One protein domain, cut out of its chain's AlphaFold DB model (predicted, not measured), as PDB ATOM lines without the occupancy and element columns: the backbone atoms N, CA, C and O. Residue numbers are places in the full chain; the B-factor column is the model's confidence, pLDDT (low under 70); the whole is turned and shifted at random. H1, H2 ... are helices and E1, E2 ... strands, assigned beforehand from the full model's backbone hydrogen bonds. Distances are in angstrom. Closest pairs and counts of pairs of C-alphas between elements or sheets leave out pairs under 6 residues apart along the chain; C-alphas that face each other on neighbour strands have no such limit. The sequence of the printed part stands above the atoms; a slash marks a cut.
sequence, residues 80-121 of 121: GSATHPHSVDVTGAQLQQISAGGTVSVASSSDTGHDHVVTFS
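AT A GLANCE: This is residues 80 to 121 of the 121 residues of an uncharacterized protein of Acidobacteria bacterium (UniProt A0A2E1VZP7). A narrow antiparallel hairpin, E2 and E3, has strand E1 over one face and the short helix H1 at the end where E2 begins and E3 ends. The link between E2 and E3, residues 108 to 116, and the first printed residues, 80 to 86, lie toward the other end. The printed part has 42 residues with one named helix and three named strands, in the order E1, H1, E2, E3; the class is mixed, helices and strands, with under half of the residues in named elements. It is loose, with a radius of gyration of the C-alphas of 11.7 A, and only just elongated, spanning 33 by 17 by 12 A.

IN THESE COORDINATES: E2 is residues 104 to 107, 10.3 A from first to last C-alpha, and begins at C-alpha 104 (182.270, 208.427, 215.516). E3 is residues 117 to 120, 10.0 A long, ending at C-alpha 120 (186.793, 210.030, 213.403). E1 is residues 87 to 90, beginning at C-alpha 87 (193.099, 211.023, 226.399). H1 is residues 92 to 99, 10.4 A long.

HOW THE PARTS SIT: E2 and E3 are antiparallel neighbours and a hairpin, at 156 degrees between their directions. N 104 and O 120 are 2.9 A apart and N 118 and O 106 are 2.8 A apart, both within hydrogen-bond range. E1 pairs with no named strand; its closest C-alphas to E2 are those of Val 88 and Ala 107, 6.7 A apart. The closest C-alphas of H1 and E2 are those of Gln 94 and Val 104, 6.5 A apart. E1 and H1 meet only through their link. In H1 every O i to N i+4 pair is within hydrogen-bond range.

THE WHOLE: The C-alphas of Thr 83 and Ala 100 are the two farthest apart, 33.7 A. The printed part has no cut and ends at Ser 121, the chain's last residue. The links E1 to H1 and H1 to E2 are tight, and E2 to E3 is short. Mean pLDDT of the printed part is 96.2, and no printed residue is under 70.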
ATOM      1  N   GLY A  80     199.596 215.744 221.648       96.12
ATOM      2  CA  GLY A  80     200.215 216.338 220.464       96.12
ATOM      3  C   GLY A  80     201.247 217.408 220.837       96.12
ATOM      4  O   GLY A  80     202.225 217.130 221.525       96.12
ATOM      5  N   SER A  81     201.016 218.635 220.370       97.75
ATOM      6  CA  SER A  81     201.821 219.833 220.663       97.75
ATOM      7  C   SER A  81     201.199 220.757 221.717       97.75
ATOM      8  O   SER A  81     201.737 221.834 221.978       97.75
ATOM      9  N   ALA A  82     200.060 220.373 222.299       97.25
ATOM     10  CA  ALA A  82     199.386 221.168 223.315       97.25
ATOM     11  C   ALA A  82     200.195 221.241 224.617       97.25
ATOM     12  O   ALA A  82     201.080 220.430 224.892       97.25
ATOM     13  N   THR A  83     199.864 222.225 225.451       96.94
ATOM     14  CA  THR A  83     200.545 222.466 226.730       96.94
ATOM     15  C   THR A  83     200.090 221.539 227.858       96.94
ATOM     16  O   THR A  83     200.685 221.563 228.934       96.94
ATOM     17  N   HIS A  84     199.039 220.749 227.642       97.06
ATOM     18  CA  HIS A  84     198.470 219.843 228.637       97.06
ATOM     19  C   HIS A  84     197.899 218.573 227.989       97.06
ATOM     20  O   HIS A  84     197.589 218.588 226.793       97.06
ATOM     21  N   PRO A  85     197.773 217.471 228.751       97.38
ATOM     22  CA  PRO A  85     197.337 216.202 228.197       97.38
ATOM     23  C   PRO A  85     195.818 216.056 228.164       97.38
ATOM     24  O   PRO A  85     195.105 216.592 229.009       97.38
ATOM     25  N   HIS A  86     195.362 215.247 227.215       98.38
ATOM     26  CA  HIS A  86     194.035 214.641 227.189       98.38
ATOM     27  C   HIS A  86     194.163 213.222 226.641       98.38
ATOM     28  O   HIS A  86     195.060 212.946 225.839       98.38
ATOM     29  N   SER A  87     193.238 212.342 227.018       97.94
ATOM     30  CA  SER A  87     193.099 211.023 226.399       97.94
ATOM     31  C   SER A  87     191.710 210.803 225.806       97.94
ATOM     32  O   SER A  87     190.756 211.481 226.174       97.94
ATOM     33  N   VAL A  88     191.581 209.866 224.868       98.25
ATOM     34  CA  VAL A  88     190.295 209.441 224.291       98.25
ATOM     35  C   VAL A  88     190.227 207.923 224.287       98.25
ATOM     36  O   VAL A  88     191.102 207.272 223.719       98.25
ATOM     37  N   ASP A  89     189.158 207.364 224.847       98.25
ATOM     38  CA  ASP A  89     188.892 205.930 224.782       98.25
ATOM     39  C   ASP A  89     187.961 205.607 223.609       98.25
ATOM     40  O   ASP A  89     186.798 206.008 223.577       98.25
ATOM     41  N   VAL A  90     188.471 204.849 222.641       97.94
ATOM     42  CA  VAL A  90     187.719 204.361 221.482       97.94
ATOM     43  C   VAL A  90     187.465 202.868 221.655       97.94
ATOM     44  O   VAL A  90     188.385 202.054 221.718       97.94
ATOM     45  N   THR A  91     186.198 202.483 221.742       98.38
ATOM     46  CA  THR A  91     185.791 201.080 221.897       98.38
ATOM     47  C   THR A  91     185.993 200.284 220.607       98.38
ATOM     48  O   THR A  91     185.964 200.833 219.507       98.38
ATOM     49  N   GLY A  92     186.102 198.956 220.716       96.62
ATOM     50  CA  GLY A  92     186.181 198.087 219.535       96.62
ATOM     51  C   GLY A  92     184.980 198.240 218.591       96.62
ATOM     52  O   GLY A  92     185.153 198.272 217.380       96.62
ATOM     53  N   ALA A  93     183.768 198.432 219.126       97.38
ATOM     54  CA  ALA A  93     182.574 198.679 218.312       97.38
ATOM     55  C   ALA A  93     182.665 199.997 217.525       97.38
ATOM     56  O   ALA A  93     182.291 200.047 216.355       97.38
ATOM     57  N   GLN A  94     183.210 201.048 218.142       97.88
ATOM     58  CA  GLN A  94     183.464 202.320 217.465       97.88
ATOM     59  C   GLN A  94     184.543 202.184 216.388       97.88
ATOM     60  O   GLN A  94     184.368 202.729 215.304       97.88
ATOM     61  N   LEU A  95     185.607 201.410 216.629       96.06
ATOM     62  CA  LEU A  95     186.598 201.105 215.591       96.06
ATOM     63  C   LEU A  95     185.976 200.376 214.397       96.06
ATOM     64  O   LEU A  95     186.282 200.721 213.264       96.06
ATOM     65  N   GLN A  96     185.065 199.424 214.631       93.75
ATOM     66  CA  GLN A  96     184.336 198.756 213.545       93.75
ATOM     67  C   GLN A  96     183.420 199.717 212.776       93.75
ATOM     68  O   GLN A  96     183.257 199.594 211.566       93.75
ATOM     69  N   GLN A  97     182.821 200.692 213.460       95.25
ATOM     70  CA  GLN A  97     182.031 201.725 212.798       95.25
ATOM     71  C   GLN A  97     182.910 202.625 211.921       95.25
ATOM     72  O   GLN A  97     182.533 202.898 210.786       95.25
ATOM     73  N   ILE A  98     184.079 203.040 212.420       94.81
ATOM     74  CA  ILE A  98     185.040 203.857 211.667       94.81
ATOM     75  C   ILE A  98     185.570 203.076 210.458       94.81
ATOM     76  O   ILE A  98     185.560 203.587 209.343       94.81
ATOM     77  N   SER A  99     185.953 201.807 210.632       91.56
ATOM     78  CA  SER A  99     186.453 200.970 209.533       91.56
ATOM     79  C   SER A  99     185.397 200.687 208.456       91.56
ATOM     80  O   SER A  99     185.743 200.463 207.296       91.56
ATOM     81  N   ALA A 100     184.109 200.748 208.808       92.56
ATOM     82  CA  ALA A 100     182.989 200.678 207.872       92.56
ATOM     83  C   ALA A 100     182.672 202.022 207.173       92.56
ATOM     84  O   ALA A 100     181.687 202.103 206.436       92.56
ATOM     85  N   GLY A 101     183.472 203.072 207.397       92.81
ATOM     86  CA  GLY A 101     183.266 204.422 206.856       92.81
ATOM     87  C   GLY A 101     182.215 205.245 207.608       92.81
ATOM     88  O   GLY A 101     181.702 206.235 207.087       92.81
ATOM     89  N   GLY A 102     181.837 204.816 208.813       93.81
ATOM     90  CA  GLY A 102     180.944 205.551 209.696       93.81
ATOM     91  C   GLY A 102     181.686 206.607 210.514       93.81
ATOM     92  O   GLY A 102     182.853 206.458 210.857       93.81
ATOM     93  N   THR A 103     180.981 207.668 210.898       97.00
ATOM     94  CA  THR A 103     181.540 208.727 211.747       97.00
ATOM     95  C   THR A 103     181.318 208.423 213.225       97.00
ATOM     96  O   THR A 103     180.200 208.092 213.620       97.00
ATOM     97  N   VAL A 104     182.349 208.577 214.055       98.19
ATOM     98  CA  VAL A 104     182.270 208.427 215.516       98.19
ATOM     99  C   VAL A 104     182.804 209.685 216.187       98.19
ATOM    100  O   VAL A 104     183.918 210.103 215.899       98.19
ATOM    101  N   SER A 105     182.038 210.241 217.129       98.38
ATOM    102  CA  SER A 105     182.472 211.346 217.990       98.38
ATOM    103  C   SER A 105     182.582 210.883 219.440       98.38
ATOM    104  O   SER A 105     181.641 210.285 219.964       98.38
ATOM    105  N   VAL A 106     183.708 211.170 220.090       98.06
ATOM    106  CA  VAL A 106     183.994 210.782 221.481       98.06
ATOM    107  C   VAL A 106     184.539 211.986 222.243       98.06
ATOM    108  O   VAL A 106     185.350 212.732 221.700       98.06
ATOM    109  N   ALA A 107     184.097 212.191 223.483       98.06
ATOM    110  CA  ALA A 107     184.692 213.196 224.359       98.06
ATOM    111  C   ALA A 107     186.050 212.708 224.884       98.06
ATOM    112  O   ALA A 107     186.210 211.532 225.216       98.06
ATOM    113  N   SER A 108     187.022 213.609 224.959       98.31
ATOM    114  CA  SER A 108     188.285 213.359 225.635       98.31
ATOM    115  C   SER A 108     188.118 213.391 227.152       98.31
ATOM    116  O   SER A 108     187.096 213.828 227.680       98.31
ATOM    117  N   SER A 109     189.163 212.979 227.863       98.19
ATOM    118  CA  SER A 109     189.276 213.196 229.298       98.19
ATOM    119  C   SER A 109     189.215 214.690 229.636       98.19
ATOM    120  O   SER A 109     189.488 215.544 228.786       98.19
ATOM    121  N   SER A 110     188.854 214.998 230.884       95.25
ATOM    122  CA  SER A 110     188.658 216.364 231.384       95.25
ATOM    123  C   SER A 110     189.595 216.743 232.535       95.25
ATOM    124  O   SER A 110     189.328 217.683 233.287       95.25
ATOM    125  N   ASP A 111     190.723 216.035 232.662       84.88
ATOM    126  CA  ASP A 111     191.670 216.142 233.783       84.88
ATOM    127  C   ASP A 111     192.254 217.557 233.973       84.88
ATOM    128  O   ASP A 111     192.762 217.896 235.042       84.88
ATOM    129  N   THR A 112     192.162 218.401 232.944       88.38
ATOM    130  CA  THR A 112     192.724 219.759 232.874       88.38
ATOM    131  C   THR A 112     191.649 220.856 232.886       88.38
ATOM    132  O   THR A 112     191.935 222.024 232.619       88.38
ATOM    133  N   GLY A 113     190.402 220.507 233.224       92.62
ATOM    134  CA  GLY A 113     189.307 221.462 233.434       92.62
ATOM    135  C   GLY A 113     188.464 221.793 232.199       92.62
ATOM    136  O   GLY A 113     187.591 222.652 232.283       92.62
ATOM    137  N   HIS A 114     188.699 221.123 231.071       96.88
ATOM    138  CA  HIS A 114     187.824 221.114 229.893       96.88
ATOM    139  C   HIS A 114     187.990 219.798 229.131       96.88
ATOM    140  O   HIS A 114     188.895 219.032 229.436       96.88
ATOM    141  N   ASP A 115     187.119 219.533 228.165       97.69
ATOM    142  CA  ASP A 115     187.212 218.400 227.253       97.69
ATOM    143  C   ASP A 115     187.201 218.867 225.790       97.69
ATOM    144  O   ASP A 115     186.947 220.030 225.460       97.69
ATOM    145  N   HIS A 116     187.499 217.928 224.900       98.06
ATOM    146  CA  HIS A 116     187.343 218.082 223.467       98.06
ATOM    147  C   HIS A 116     186.486 216.947 222.923       98.06
ATOM    148  O   HIS A 116     186.619 215.799 223.335       98.06
ATOM    149  N   VAL A 117     185.654 217.233 221.927       98.50
ATOM    150  CA  VAL A 117     185.041 216.198 221.097       98.50
ATOM    151  C   VAL A 117     186.008 215.854 219.972       98.50
ATOM    152  O   VAL A 117     186.427 216.730 219.214       98.50
ATOM    153  N   VAL A 118     186.355 214.576 219.857       98.56
ATOM    154  CA  VAL A 118     187.169 214.035 218.771       98.56
ATOM    155  C   VAL A 118     186.284 213.242 217.823       98.56
ATOM    156  O   VAL A 118     185.612 212.302 218.244       98.56
ATOM    157  N   THR A 119     186.290 213.617 216.546       98.56
ATOM    158  CA  THR A 119     185.490 212.986 215.491       98.56
ATOM    159  C   THR A 119     186.378 212.229 214.509       98.56
ATOM    160  O   THR A 119     187.241 212.833 213.878       98.56
ATOM    161  N   PHE A 120     186.136 210.928 214.357       97.62
ATOM    162  CA  PHE A 120     186.793 210.030 213.403       97.62
ATOM    163  C   PHE A 120     185.832 209.637 212.278       97.62
ATOM    164  O   PHE A 120     184.628 209.505 212.517       97.62
ATOM    165  N   SER A 121     186.370 209.424 211.079       91.00
ATOM    166  CA  SER A 121     185.662 208.963 209.876       91.00
ATOM    167  C   SER A 121     186.578 208.154 208.969       91.00
ATOM    168  O   SER A 121     187.815 208.284 209.147       91.00
TER     169      SER A 121